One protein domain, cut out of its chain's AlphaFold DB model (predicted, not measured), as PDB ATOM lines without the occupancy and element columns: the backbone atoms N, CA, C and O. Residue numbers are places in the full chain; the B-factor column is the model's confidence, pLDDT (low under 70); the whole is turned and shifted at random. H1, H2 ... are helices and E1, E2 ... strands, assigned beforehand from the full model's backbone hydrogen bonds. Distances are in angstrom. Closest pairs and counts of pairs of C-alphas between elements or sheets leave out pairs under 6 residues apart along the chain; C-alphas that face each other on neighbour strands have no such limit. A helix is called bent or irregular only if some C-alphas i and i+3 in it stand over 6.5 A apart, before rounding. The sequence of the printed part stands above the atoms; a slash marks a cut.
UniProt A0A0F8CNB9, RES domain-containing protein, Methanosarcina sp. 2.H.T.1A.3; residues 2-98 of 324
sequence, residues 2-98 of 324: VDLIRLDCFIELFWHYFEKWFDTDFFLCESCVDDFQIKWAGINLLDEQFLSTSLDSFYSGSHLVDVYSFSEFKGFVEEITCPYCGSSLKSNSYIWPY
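This is residues 2 to 98 of the 324 residues of the protein "RES domain-containing protein" of Methanosarcina sp. 2.H.T.1A.3 (UniProt A0A0F8CNB9). What does the model look like? A small two-stranded ribbon, E1 and E2, sits near the middle; to one side of it the long helix H1 runs over a group of three shorter helices, H4, H5 and H6, and at the other end H2 and H3 make an arm, of which residues 38 to 43 stick out. What are the parts? The 97 printed residues hold six named helices and two named strands in the order H1 E1 H2 H3 H4 H5 H6 E2, mostly helix, with the sheet E1 - E2 antiparallel. How large is it? It is compact, with a radius of gyration of the C-alphas of 13.9 A, and spans 45 by 22 by 19 A.

Where are the strands? E1 is residues 27 to 29, and E2 is residues 94 to 97, ending with C-alpha 97 at (9.318, -74.250, -83.208). Where are the longer helices? H1, residues 2 to 22, is 30.0 A long and begins with C-alpha 2 at (4.286, -85.929, -110.926). H2, residues 30 to 39, is 15.4 A long and irregular, with C-alphas 31 and 34 7.2 A apart; H6, residues 70 to 79, is 15.0 A long. Which helices are short? H3 is residues 41 to 46, H4 residues 55 to 61, and H5 residues 63 to 66.

How do the strands pair? E1 and E2 are antiparallel at 157 degrees, with N 28 and O 96 3.0 A apart, within hydrogen-bond range. Residues 53 to 54 also pair with residues 94 to 95 of E2, antiparallel. What stands beside H1? H1 touches H5 with its residues 13 to 17 alone, the closest C-alphas being those of Leu 13 and Leu 64, 7.3 A apart. H1 and H6 are close but not clearly touching, about perpendicular at 89 degrees, the closest C-alphas being those of Leu 7 and Phe 76, 6.5 A apart. What of H2? The closest C-alphas of H2 and E2 are those of Glu 30 and Tyr 94, 5.9 A apart, while H1 and H2 are apart. Are the helix backbones even? Every O i to N i+4 pair is within hydrogen-bond range in H1 and H4, but 4 of 6 in H2, 1 of 2 in H3 and 4 of 6 in H6; H5 is too short for such a pair.

How far does it reach? The two C-alphas farthest apart are those of Val 2 and Leu 45, at 46.8 A. Is there a cut or a long link? The printed part has no cut, and the link H6 to E2 is long, with 14 residues. Where is confidence low? Residue 2 and residues 48 to 50 have pLDDT under 70.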
ATOM      1  N   VAL A   2       5.441 -85.969-111.852       61.75
ATOM      2  CA  VAL A   2       4.286 -85.929-110.926       61.75
ATOM      3  C   VAL A   2       4.713 -85.937-109.449       61.75
ATOM      4  O   VAL A   2       4.212 -85.116-108.692       61.75
ATOM      5  N   ASP A   3       5.684 -86.772-109.056       73.31
ATOM      6  CA  ASP A   3       6.156 -86.825-107.657       73.31
ATOM      7  C   ASP A   3       6.923 -85.571-107.219       73.31
ATOM      8  O   ASP A   3       6.821 -85.172-106.068       73.31
ATOM      9  N   LEU A   4       7.630 -84.913-108.147       79.00
ATOM     10  CA  LEU A   4       8.318 -83.640-107.888       79.00
ATOM     11  C   LEU A   4       7.308 -82.519-107.626       79.00
ATOM     12  O   LEU A   4       7.387 -81.864-106.603       79.00
ATOM     13  N   ILE A   5       6.294 -82.383-108.488       87.56
ATOM     14  CA  ILE A   5       5.222 -81.394-108.293       87.56
ATOM     15  C   ILE A   5       4.478 -81.656-106.975       87.56
ATOM     16  O   ILE A   5       4.129 -80.724-106.259       87.56
ATOM     17  N   ARG A   6       4.233 -82.929-106.643       91.88
ATOM     18  CA  ARG A   6       3.560 -83.316-105.395       91.88
ATOM     19  C   ARG A   6       4.413 -82.991-104.162       91.88
ATOM     20  O   ARG A   6       3.852 -82.544-103.169       91.88
ATOM     21  N   LEU A   7       5.731 -83.183-104.237       91.62
ATOM     22  CA  LEU A   7       6.671 -82.804-103.183       91.62
ATOM     23  C   LEU A   7       6.759 -81.280-103.018       91.62
ATOM     24  O   LEU A   7       6.672 -80.795-101.895       91.62
ATOM     25  N   ASP A   8       6.851 -80.523-104.112       94.12
ATOM     26  CA  ASP A   8       6.889 -79.056-104.064       94.12
ATOM     27  C   ASP A   8       5.623 -78.502-103.381       94.12
ATOM     28  O   ASP A   8       5.705 -77.715-102.438       94.12
ATOM     29  N   CYS A   9       4.442 -79.009-103.764       95.44
ATOM     30  CA  CYS A   9       3.183 -78.664-103.100       95.44
ATOM     31  C   CYS A   9       3.145 -79.090-101.622       95.44
ATOM     32  O   CYS A   9       2.481 -78.440-100.814       95.44
ATOM     33  N   PHE A  10       3.794 -80.197-101.254       96.62
ATOM     34  CA  PHE A  10       3.892 -80.622 -99.859       96.62
ATOM     35  C   PHE A  10       4.721 -79.634 -99.041       96.62
ATOM     36  O   PHE A  10       4.277 -79.237 -97.969       96.62
ATOM     37  N   ILE A  11       5.885 -79.219 -99.549       96.31
ATOM     38  CA  ILE A  11       6.791 -78.290 -98.863       96.31
ATOM     39  C   ILE A  11       6.096 -76.945 -98.620       96.31
ATOM     40  O   ILE A  11       6.121 -76.440 -97.499       96.31
ATOM     41  N   GLU A  12       5.413 -76.397 -99.630       96.50
ATOM     42  CA  GLU A  12       4.650 -75.147 -99.485       96.50
ATOM     43  C   GLU A  12       3.548 -75.262 -98.421       96.50
ATOM     44  O   GLU A  12       3.409 -74.390 -97.562       96.50
ATOM     45  N   LEU A  13       2.772 -76.352 -98.441       96.81
ATOM     46  CA  LEU A  13       1.709 -76.574 -97.458       96.81
ATOM     47  C   LEU A  13       2.257 -76.839 -96.054       96.81
ATOM     48  O   LEU A  13       1.649 -76.395 -95.081       96.81
ATOM     49  N   PHE A  14       3.383 -77.547 -95.938       96.94
ATOM     50  CA  PHE A  14       4.062 -77.776 -94.667       96.94
ATOM     51  C   PHE A  14       4.385 -76.437 -94.009       96.94
ATOM     52  O   PHE A  14       3.920 -76.200 -92.898       96.94
ATOM     53  N   TRP A  15       5.093 -75.550 -94.714       97.00
ATOM     54  CA  TRP A  15       5.473 -74.241 -94.183       97.00
ATOM     55  C   TRP A  15       4.264 -73.348 -93.916       97.00
ATOM     56  O   TRP A  15       4.170 -72.769 -92.839       97.00
ATOM     57  N   HIS A  16       3.269 -73.341 -94.807       96.88
ATOM     58  CA  HIS A  16       2.027 -72.599 -94.586       96.88
ATOM     59  C   HIS A  16       1.324 -72.992 -93.277       96.88
ATOM     60  O   HIS A  16       0.895 -72.132 -92.506       96.88
ATOM     61  N   TYR A  17       1.170 -74.295 -93.016       96.75
ATOM     62  CA  TYR A  17       0.526 -74.757 -91.786       96.75
ATOM     63  C   TYR A  17       1.438 -74.665 -90.567       96.75
ATOM     64  O   TYR A  17       0.931 -74.491 -89.460       96.75
ATOM     65  N   PHE A  18       2.750 -74.769 -90.761       95.56
ATOM     66  CA  PHE A  18       3.741 -74.590 -89.713       95.56
ATOM     67  C   PHE A  18       3.702 -73.156 -89.175       95.56
ATOM     68  O   PHE A  18       3.423 -72.971 -87.992       95.56
ATOM     69  N   GLU A  19       3.835 -72.158 -90.053       95.00
ATOM     70  CA  GLU A  19       3.728 -70.734 -89.708       95.00
ATOM     71  C   GLU A  19       2.379 -70.417 -89.068       95.00
ATOM     72  O   GLU A  19       2.308 -69.772 -88.029       95.00
ATOM     73  N   LYS A  20       1.283 -70.934 -89.633       94.50
ATOM     74  CA  LYS A  20      -0.055 -70.707 -89.078       94.50
ATOM     75  C   LYS A  20      -0.230 -71.283 -87.669       94.50
ATOM     76  O   LYS A  20      -1.027 -70.749 -86.897       94.50
ATOM     77  N   TRP A  21       0.421 -72.403 -87.357       93.56
ATOM     78  CA  TRP A  21       0.306 -73.038 -86.045       93.56
ATOM     79  C   TRP A  21       1.233 -72.369 -85.030       93.56
ATOM     80  O   TRP A  21       0.789 -72.039 -83.930       93.56
ATOM     81  N   PHE A  22       2.502 -72.180 -85.381       91.69
ATOM     82  CA  PHE A  22       3.543 -71.779 -84.433       91.69
ATOM     83  C   PHE A  22       3.920 -70.298 -84.493       91.69
ATOM     84  O   PHE A  22       4.727 -69.871 -83.674       91.69
ATOM     85  N   ASP A  23       3.345 -69.530 -85.422       91.75
ATOM     86  CA  ASP A  23       3.653 -68.110 -85.652       91.75
ATOM     87  C   ASP A  23       5.144 -67.863 -85.960       91.75
ATOM     88  O   ASP A  23       5.726 -66.846 -85.600       91.75
ATOM     89  N   THR A  24       5.791 -68.846 -86.597       91.12
ATOM     90  CA  THR A  24       7.212 -68.825 -86.963       91.12
ATOM     91  C   THR A  24       7.477 -69.732 -88.162       91.12
ATOM     92  O   THR A  24       6.780 -70.727 -88.358       91.12
ATOM     93  N   ASP A  25       8.513 -69.415 -88.931       91.62
ATOM     94  CA  ASP A  25       9.107 -70.236 -89.990       91.62
ATOM     95  C   ASP A  25      10.411 -70.923 -89.530       91.62
ATOM     96  O   ASP A  25      11.095 -71.593 -90.304       91.62
ATOM     97  N   PHE A  26      10.753 -70.805 -88.245       92.62
ATOM     98  CA  PHE A  26      11.962 -71.377 -87.676       92.62
ATOM     99  C   PHE A  26      11.666 -72.486 -86.663       92.62
ATOM    100  O   PHE A  26      10.806 -72.379 -85.785       92.62
ATOM    101  N   PHE A  27      12.449 -73.560 -86.747       93.31
ATOM    102  CA  PHE A  27      12.500 -74.598 -85.727       93.31
ATOM    103  C   PHE A  27      13.901 -75.184 -85.590       93.31
ATOM    104  O   PHE A  27      14.701 -75.181 -86.526       93.31
ATOM    105  N   LEU A  28      14.166 -75.797 -84.440       93.44
ATOM    106  CA  LEU A  28      15.300 -76.701 -84.278       93.44
ATOM    107  C   LEU A  28      14.859 -78.153 -84.417       93.44
ATOM    108  O   LEU A  28      13.828 -78.563 -83.880       93.44
ATOM    109  N   CYS A  29      15.672 -78.953 -85.102       93.94
ATOM    110  CA  CYS A  29      15.578 -80.400 -84.983       93.94
ATOM    111  C   CYS A  29      16.178 -80.866 -83.647       93.94
ATOM    112  O   CYS A  29      16.993 -80.176 -83.034       93.94
ATOM    113  N   GLU A  30      15.805 -82.072 -83.229       91.38
ATOM    114  CA  GLU A  30      16.220 -82.682 -81.958       91.38
ATOM    115  C   GLU A  30      17.735 -82.628 -81.694       91.38
ATOM    116  O   GLU A  30      18.156 -82.342 -80.579       91.38
ATOM    117  N   SER A  31      18.573 -82.827 -82.716       92.31
ATOM    118  CA  SER A  31      20.034 -82.801 -82.558       92.31
ATOM    119  C   SER A  31      20.633 -81.406 -82.362       92.31
ATOM    120  O   SER A  31      21.813 -81.297 -82.046       92.31
ATOM    121  N   CYS A  32      19.864 -80.346 -82.607       92.19
ATOM    122  CA  CYS A  32      20.349 -78.968 -82.571       92.19
ATOM    123  C   CYS A  32      19.978 -78.220 -81.300       92.19
ATOM    124  O   CYS A  32      20.583 -77.188 -81.030       92.19
ATOM    125  N   VAL A  33      19.010 -78.724 -80.533       89.19
ATOM    126  CA  VAL A  33      18.491 -78.043 -79.342       89.19
ATOM    127  C   VAL A  33      19.617 -77.739 -78.358       89.19
ATOM    128  O   VAL A  33      19.835 -76.577 -78.033       89.19
ATOM    129  N   ASP A  34      20.387 -78.749 -77.954       88.81
ATOM    130  CA  ASP A  34      21.440 -78.573 -76.949       88.81
ATOM    131  C   ASP A  34      22.530 -77.590 -77.406       88.81
ATOM    132  O   ASP A  34      22.926 -76.697 -76.655       88.81
ATOM    133  N   ASP A  35      23.000 -77.721 -78.651       89.38
ATOM    134  CA  ASP A  35      24.016 -76.830 -79.223       89.38
ATOM    135  C   ASP A  35      23.516 -75.383 -79.294       89.38
ATOM    136  O   ASP A  35      24.197 -74.459 -78.842       89.38
ATOM    137  N   PHE A  36      22.288 -75.194 -79.777       89.50
ATOM    138  CA  PHE A  36      21.659 -73.885 -79.853       89.50
ATOM    139  C   PHE A  36      21.504 -73.260 -78.467       89.50
ATOM    140  O   PHE A  36      21.866 -72.103 -78.275       89.50
ATOM    141  N   GLN A  37      21.034 -74.015 -77.472       86.94
ATOM    142  CA  GLN A  37      20.872 -73.517 -76.105       86.94
ATOM    143  C   GLN A  37      22.208 -73.163 -75.441       86.94
ATOM    144  O   GLN A  37      22.266 -72.248 -74.614       86.94
ATOM    145  N   ILE A  38      23.294 -73.856 -75.795       86.75
ATOM    146  CA  ILE A  38      24.643 -73.517 -75.335       86.75
ATOM    147  C   ILE A  38      25.122 -72.234 -76.012       86.75
ATOM    148  O   ILE A  38      25.543 -71.304 -75.318       86.75
ATOM    149  N   LYS A  39      25.061 -72.175 -77.347       88.00
ATOM    150  CA  LYS A  39      25.586 -71.065 -78.150       88.00
ATOM    151  C   LYS A  39      24.788 -69.778 -77.963       88.00
ATOM    152  O   LYS A  39      25.387 -68.707 -77.875       88.00
ATOM    153  N   TRP A  40      23.474 -69.896 -77.824       89.06
ATOM    154  CA  TRP A  40      22.512 -68.810 -77.649       89.06
ATOM    155  C   TRP A  40      21.870 -68.864 -76.267       89.06
ATOM    156  O   TRP A  40      20.660 -68.759 -76.085       89.06
ATOM    157  N   ALA A  41      22.719 -69.033 -75.256       88.19
ATOM    158  CA  ALA A  41      22.327 -69.101 -73.857       88.19
ATOM    159  C   ALA A  41      21.415 -67.961 -73.383       88.19
ATOM    160  O   ALA A  41      20.629 -68.171 -72.463       88.19
ATOM    161  N   GLY A  42      21.554 -66.765 -73.958       87.25
ATOM    162  CA  GLY A  42      20.735 -65.610 -73.618       87.25
ATOM    163  C   GLY A  42      19.298 -65.731 -74.111       87.25
ATOM    164  O   GLY A  42      18.415 -65.264 -73.406       87.25
ATOM    165  N   ILE A  43      19.047 -66.433 -75.226       85.50
ATOM    166  CA  ILE A  43      17.684 -66.670 -75.727       85.50
ATOM    167  C   ILE A  43      16.835 -67.329 -74.645       85.50
ATOM    168  O   ILE A  43      15.857 -66.744 -74.214       85.50
ATOM    169  N   ASN A  44      17.260 -68.469 -74.098       79.31
ATOM    170  CA  ASN A  44      16.464 -69.163 -73.075       79.31
ATOM    171  C   ASN A  44      16.311 -68.367 -71.770       79.31
ATOM    172  O   ASN A  44      15.404 -68.630 -70.987       79.31
ATOM    173  N   LEU A  45      17.241 -67.450 -71.485       78.88
ATOM    174  CA  LEU A  45      17.224 -66.643 -70.265       78.88
ATOM    175  C   LEU A  45      16.349 -65.398 -70.397       78.88
ATOM    176  O   LEU A  45      15.889 -64.881 -69.377       78.88
ATOM    177  N   LEU A  46      16.188 -64.885 -71.616       72.38
ATOM    178  CA  LEU A  46      15.481 -63.645 -71.920       72.38
ATOM    179  C   LEU A  46      14.106 -63.905 -72.563       72.38
ATOM    180  O   LEU A  46      13.220 -63.072 -72.400       72.38
ATOM    181  N   ASP A  47      13.921 -65.056 -73.215       70.44
ATOM    182  CA  ASP A  47      12.722 -65.474 -73.943       70.44
ATOM    183  C   ASP A  47      12.366 -66.948 -73.630       70.44
ATOM    184  O   ASP A  47      13.034 -67.896 -74.047       70.44
ATOM    185  N   GLU A  48      11.309 -67.154 -72.840       63.03
ATOM    186  CA  GLU A  48      10.945 -68.441 -72.217       63.03
ATOM    187  C   GLU A  48      10.147 -69.397 -73.142       63.03
ATOM    188  O   GLU A  48       9.273 -70.134 -72.684       63.03
ATOM    189  N   GLN A  49      10.416 -69.415 -74.453       63.06
ATOM    190  CA  GLN A  49       9.530 -70.043 -75.455       63.06
ATOM    191  C   GLN A  49      10.083 -71.296 -76.154       63.06
ATOM    192  O   GLN A  49       9.975 -71.446 -77.366       63.06
ATOM    193  N   PHE A  50      10.627 -72.255 -75.401       69.12
ATOM    194  CA  PHE A  50      11.120 -73.518 -75.973       69.12
ATOM    195  C   PHE A  50      10.145 -74.683 -75.751       69.12
ATOM    196  O   PHE A  50      10.281 -75.464 -74.808       69.12
ATOM    197  N   LEU A  51       9.149 -74.819 -76.632       82.94
ATOM    198  CA  LEU A  51       8.224 -75.958 -76.632       82.94
ATOM    199  C   LEU A  51       8.533 -76.926 -77.776       82.94
ATOM    200  O   LEU A  51       8.797 -76.525 -78.905       82.94
ATOM    201  N   SER A  52       8.470 -78.221 -77.479       91.00
ATOM    202  CA  SER A  52       8.645 -79.287 -78.468       91.00
ATOM    203  C   SER A  52       7.302 -79.793 -78.981       91.00
ATOM    204  O   SER A  52       6.363 -79.952 -78.200       91.00
ATOM    205  N   THR A  53       7.249 -80.207 -80.241       93.44
ATOM    206  CA  THR A  53       6.141 -81.000 -80.786       93.44
ATOM    207  C   THR A  53       6.671 -82.170 -81.604       93.44
ATOM    208  O   THR A  53       7.745 -82.091 -82.200       93.44
ATOM    209  N   SER A  54       5.928 -83.276 -81.638       95.56
ATOM    210  CA  SER A  54       6.244 -84.367 -82.566       95.56
ATOM    211  C   SER A  54       5.684 -84.047 -83.950       95.56
ATOM    212  O   SER A  54       4.595 -83.477 -84.067       95.56
ATOM    213  N   LEU A  55       6.377 -84.485 -85.003       95.12
ATOM    214  CA  LEU A  55       5.869 -84.374 -86.376       95.12
ATOM    215  C   LEU A  55       4.513 -85.076 -86.557       95.12
ATOM    216  O   LEU A  55       3.691 -84.625 -87.347       95.12
ATOM    217  N   ASP A  56       4.233 -86.114 -85.768       95.56
ATOM    218  CA  ASP A  56       2.945 -86.822 -85.775       95.56
ATOM    219  C   ASP A  56       1.815 -85.977 -85.214       95.56
ATOM    220  O   ASP A  56       0.712 -85.966 -85.763       95.56
ATOM    221  N   SER A  57       2.091 -85.256 -84.127       95.62
ATOM    222  CA  SER A  57       1.128 -84.325 -83.539       95.62
ATOM    223  C   SER A  57       0.873 -83.152 -84.481       95.62
ATOM    224  O   SER A  57      -0.282 -82.783 -84.686       95.62
ATOM    225  N   PHE A  58       1.927 -82.624 -85.113       95.81
ATOM    226  CA  PHE A  58       1.807 -81.579 -86.128       95.81
ATOM    227  C   PHE A  58       1.010 -82.041 -87.360       95.81
ATOM    228  O   PHE A  58       0.100 -81.351 -87.810       95.81
ATOM    229  N   TYR A  59       1.272 -83.235 -87.890       96.44
ATOM    230  CA  TYR A  59       0.468 -83.788 -88.981       96.44
ATOM    231  C   TYR A  59      -0.998 -83.957 -88.566       96.44
ATOM    232  O   TYR A  59      -1.897 -83.504 -89.266       96.44
ATOM    233  N   SER A  60      -1.242 -84.563 -87.401       95.75
ATOM    234  CA  SER A  60      -2.596 -84.911 -86.956       95.75
ATOM    235  C   SER A  60      -3.465 -83.694 -86.634       95.75
ATOM    236  O   SER A  60      -4.687 -83.792 -86.718       95.75
ATOM    237  N   GLY A  61      -2.865 -82.569 -86.233       94.81
ATOM    238  CA  GLY A  61      -3.606 -81.336 -85.955       94.81
ATOM    239  C   GLY A  61      -3.585 -80.300 -87.081       94.81
ATOM    240  O   GLY A  61      -4.193 -79.245 -86.922       94.81
ATOM    241  N   SER A  62      -2.906 -80.571 -88.200       95.00
ATOM    242  CA  SER A  62      -2.879 -79.681 -89.365       95.00
ATOM    243  C   SER A  62      -3.783 -80.209 -90.476       95.00
ATOM    244  O   SER A  62      -4.126 -81.388 -90.529       95.00
ATOM    245  N   HIS A  63      -4.125 -79.345 -91.430       95.12
ATOM    246  CA  HIS A  63      -4.885 -79.735 -92.623       95.12
ATOM    247  C   HIS A  63      -4.048 -80.526 -93.647       95.12
ATOM    248  O   HIS A  63      -4.513 -80.802 -94.752       95.12
ATOM    249  N   LEU A  64      -2.819 -80.936 -93.300       95.25
ATOM    250  CA  LEU A  64      -2.048 -81.887 -94.105       95.25
ATOM    251  C   LEU A  64      -2.749 -83.250 -94.183       95.25
ATOM    252  O   LEU A  64      -2.666 -83.903 -95.222       95.25
ATOM    253  N   VAL A  65      -3.490 -83.639 -93.136       96.38
ATOM    254  CA  VAL A  65      -4.279 -84.885 -93.084       96.38
ATOM    255  C   VAL A  65      -5.379 -84.955 -94.150       96.38
ATOM    256  O   VAL A  65      -5.784 -86.045 -94.550       96.38
ATOM    257  N   ASP A  66      -5.844 -83.800 -94.634       96.00
ATOM    258  CA  ASP A  66      -6.895 -83.706 -95.651       96.00
ATOM    259  C   ASP A  66      -6.349 -83.940 -97.074       96.00
ATOM    260  O   ASP A  66      -7.116 -84.214 -98.000       96.00
ATOM    261  N   VAL A  67      -5.026 -83.826 -97.262       95.56
ATOM    262  CA  VAL A  67      -4.366 -83.817 -98.582       95.56
ATOM    263  C   VAL A  67      -3.405 -84.993 -98.766       95.56
ATOM    264  O   VAL A  67      -3.330 -85.559 -99.861       95.56
ATOM    265  N   TYR A  68      -2.688 -85.382 -97.711       95.81
ATOM    266  CA  TYR A  68      -1.670 -86.430 -97.736       95.81
ATOM    267  C   TYR A  68      -2.023 -87.530 -96.746       95.81
ATOM    268  O   TYR A  68      -2.430 -87.253 -95.623       95.81
ATOM    269  N   SER A  69      -1.825 -88.790 -97.133       96.25
ATOM    270  CA  SER A  69      -1.874 -89.889 -96.170       96.25
ATOM    271  C   SER A  69      -0.697 -89.810 -95.194       96.25
ATOM    272  O   SER A  69       0.365 -89.276 -95.517       96.25
ATOM    273  N   PHE A  70      -0.830 -90.431 -94.021       95.50
ATOM    274  CA  PHE A  70       0.244 -90.437 -93.024       95.50
ATOM    275  C   PHE A  70       1.546 -91.045 -93.569       95.50
ATOM    276  O   PHE A  70       2.633 -90.572 -93.258       95.50
ATOM    277  N   SER A  71       1.446 -92.060 -94.434       93.94
ATOM    278  CA  SER A  71       2.622 -92.675 -95.058       93.94
ATOM    279  C   SER A  71       3.291 -91.758 -96.087       93.94
ATOM    280  O   SER A  71       4.512 -91.785 -96.200       93.94
ATOM    281  N   GLU A  72       2.518 -90.951 -96.822       94.25
ATOM    282  CA  GLU A  72       3.066 -89.927 -97.724       94.25
ATOM    283  C   GLU A  72       3.720 -88.795 -96.935       94.25
ATOM    284  O   GLU A  72       4.842 -88.419 -97.254       94.25
ATOM    285  N   PHE A  73       3.072 -88.313 -95.867       95.88
ATOM    286  CA  PHE A  73       3.652 -87.317 -94.963       95.88
ATOM    287  C   PHE A  73       5.006 -87.783 -94.425       95.88
ATOM    288  O   PHE A  73       5.988 -87.054 -94.517       95.88
ATOM    289  N   LYS A  74       5.085 -89.022 -93.922       94.69
ATOM    290  CA  LYS A  74       6.337 -89.601 -93.417       94.69
ATOM    291  C   LYS A  74       7.427 -89.675 -94.484       94.69
ATOM    292  O   LYS A  74       8.585 -89.491 -94.143       94.69
ATOM    293  N   GLY A  75       7.071 -89.936 -95.742       93.06
ATOM    294  CA  GLY A  75       8.030 -89.939 -96.845       93.06
ATOM    295  C   GLY A  75       8.512 -88.534 -97.213       93.06
ATOM    296  O   GLY A  75       9.707 -88.322 -97.361       93.06
ATOM    297  N   PHE A  76       7.601 -87.567 -97.335       95.06
ATOM    298  CA  PHE A  76       7.944 -86.217 -97.792       95.06
ATOM    299  C   PHE A  76       8.552 -85.327 -96.710       95.06
ATOM    300  O   PHE A  76       9.335 -84.439 -97.029       95.06
ATOM    301  N   VAL A  77       8.247 -85.556 -95.431       95.06
ATOM    302  CA  VAL A  77       8.808 -84.742 -94.343       95.06
ATOM    303  C   VAL A  77      10.327 -84.894 -94.221       95.06
ATOM    304  O   VAL A  77      10.981 -83.994 -93.709       95.06
ATOM    305  N   GLU A  78      10.908 -85.985 -94.728       94.94
ATOM    306  CA  GLU A  78      12.366 -86.190 -94.752       94.94
ATOM    307  C   GLU A  78      13.083 -85.270 -95.763       94.94
ATOM    308  O   GLU A  78      14.294 -85.073 -95.675       94.94
ATOM    309  N   GLU A  79      12.337 -84.635 -96.671       95.31
ATOM    310  CA  GLU A  79      12.845 -83.600 -97.581       95.31
ATOM    311  C   GLU A  79      12.839 -82.200 -96.937       95.31
ATOM    312  O   GLU A  79      13.469 -81.272 -97.446       95.31
ATOM    313  N   ILE A  80      12.161 -82.024 -95.794       95.94
ATOM    314  CA  ILE A  80      12.236 -80.788 -95.010       95.94
ATOM    315  C   ILE A  80      13.562 -80.773 -94.250       95.94
ATOM    316  O   ILE A  80      13.927 -81.737 -93.574       95.94
ATOM    317  N   THR A  81      14.279 -79.653 -94.328       96.00
ATOM    318  CA  THR A  81      15.556 -79.463 -93.636       96.00
ATOM    319  C   THR A  81      15.397 -78.560 -92.420       96.00
ATOM    320  O   THR A  81      14.556 -77.664 -92.384       96.00
ATOM    321  N   CYS A  82      16.206 -78.814 -91.395       94.56
ATOM    322  CA  CYS A  82      16.315 -77.937 -90.239       94.56
ATOM    323  C   CYS A  82      16.939 -76.594 -90.663       94.56
ATOM    324  O   CYS A  82      18.074 -76.614 -91.150       94.56
ATOM    325  N   PRO A  83      16.285 -75.441 -90.429       92.12
ATOM    326  CA  PRO A  83      16.815 -74.137 -90.830       92.12
ATOM    327  C   PRO A  83      18.114 -73.754 -90.101       92.12
ATOM    328  O   PRO A  83      18.858 -72.910 -90.584       92.12
ATOM    329  N   TYR A  84      18.431 -74.395 -88.968       91.12
ATOM    330  CA  TYR A  84      19.675 -74.150 -88.232       91.12
ATOM    331  C   TYR A  84      20.877 -74.954 -88.754       91.12
ATOM    332  O   TYR A  84      21.958 -74.402 -88.926       91.12
ATOM    333  N   CYS A  85      20.723 -76.262 -88.997       92.25
ATOM    334  CA  CYS A  85      21.853 -77.137 -89.356       92.25
ATOM    335  C   CYS A  85      21.817 -77.686 -90.786       92.25
ATOM    336  O   CYS A  85      22.731 -78.408 -91.181       92.25
ATOM    337  N   GLY A  86      20.744 -77.429 -91.536       93.31
ATOM    338  CA  GLY A  86      20.543 -77.923 -92.899       93.31
ATOM    339  C   GLY A  86      20.319 -79.435 -93.019       93.31
ATOM    340  O   GLY A  86      20.180 -79.943 -94.127       93.31
ATOM    341  N   SER A  87      20.282 -80.181 -91.910       94.62
ATOM    342  CA  SER A  87      20.028 -81.626 -91.948       94.62
ATOM    343  C   SER A  87      18.549 -81.919 -92.188       94.62
ATOM    344  O   SER A  87      17.686 -81.273 -91.592       94.62
ATOM    345  N   SER A  88      18.270 -82.930 -93.011       95.00
ATOM    346  CA  SER A  88      16.929 -83.483 -93.212       95.00
ATOM    347  C   SER A  88      16.288 -83.934 -91.901       95.00
ATOM    348  O   SER A  88      16.947 -84.523 -91.035       95.00
ATOM    349  N   LEU A  89      14.984 -83.695 -91.773       94.75
ATOM    350  CA  LEU A  89      14.193 -84.218 -90.671       94.75
ATOM    351  C   LEU A  89      14.077 -85.739 -90.750       94.75
ATOM    352  O   LEU A  89      14.112 -86.343 -91.819       94.75
ATOM    353  N   LYS A  90      13.909 -86.371 -89.587       93.00
ATOM    354  CA  LYS A  90      13.531 -87.782 -89.524       93.00
ATOM    355  C   LYS A  90      12.033 -87.848 -89.346       93.00
ATOM    356  O   LYS A  90      11.478 -87.185 -88.480       93.00
ATOM    357  N   SER A  91      11.382 -88.726 -90.084       87.38
ATOM    358  CA  SER A  91       9.928 -88.838 -90.076       87.38
ATOM    359  C   SER A  91       9.306 -89.056 -88.680       87.38
ATOM    360  O   SER A  91       8.187 -88.612 -88.446       87.38
ATOM    361  N   ASN A  92      10.027 -89.649 -87.717       89.06
ATOM    362  CA  ASN A  92       9.597 -89.846 -86.317       89.06
ATOM    363  C   ASN A  92      10.246 -88.883 -85.295       89.06
ATOM    364  O   ASN A  92      10.315 -89.229 -84.115       89.06
ATOM    365  N   SER A  93      10.773 -87.726 -85.709       92.00
ATOM    366  CA  SER A  93      11.442 -86.792 -84.789       92.00
ATOM    367  C   SER A  93      10.508 -85.759 -84.159       92.00
ATOM    368  O   SER A  93       9.369 -85.538 -84.584       92.00
ATOM    369  N   TYR A  94      11.052 -85.092 -83.147       94.62
ATOM    370  CA  TYR A  94      10.513 -83.860 -82.595       94.62
ATOM    371  C   TYR A  94      11.150 -82.648 -83.272       94.62
ATOM    372  O   TYR A  94      12.290 -82.703 -83.746       94.62
ATOM    373  N   ILE A  95      10.395 -81.558 -83.293       94.38
ATOM    374  CA  ILE A  95      10.866 -80.230 -83.662       94.38
ATOM    375  C   ILE A  95      10.554 -79.260 -82.525       94.38
ATOM    376  O   ILE A  95       9.610 -79.467 -81.755       94.38
ATOM    377  N   TRP A  96      11.354 -78.207 -82.436       93.94
ATOM    378  CA  TRP A  96      11.190 -77.112 -81.488       93.94
ATOM    379  C   TRP A  96      10.950 -75.831 -82.278       93.94
ATOM    380  O   TRP A  96      11.923 -75.160 -82.631       93.94
ATOM    381  N   PRO A  97       9.687 -75.531 -82.626       92.69
ATOM    382  CA  PRO A  97       9.318 -74.250 -83.208       92.69
ATOM    383  C   PRO A  97       9.743 -73.124 -82.274       92.69
ATOM    384  O   PRO A  97       9.559 -73.227 -81.060       92.69
ATOM    385  N   TYR A  98      10.319 -72.069 -82.834       89.50
ATOM    386  CA  TYR A  98      10.789 -70.936 -82.051       89.50
ATOM    387  C   TYR A  98      10.685 -69.646 -82.863       89.50
ATOM    388  O   TYR A  98      11.071 -69.621 -84.030       89.50
TER     389      TYR A  98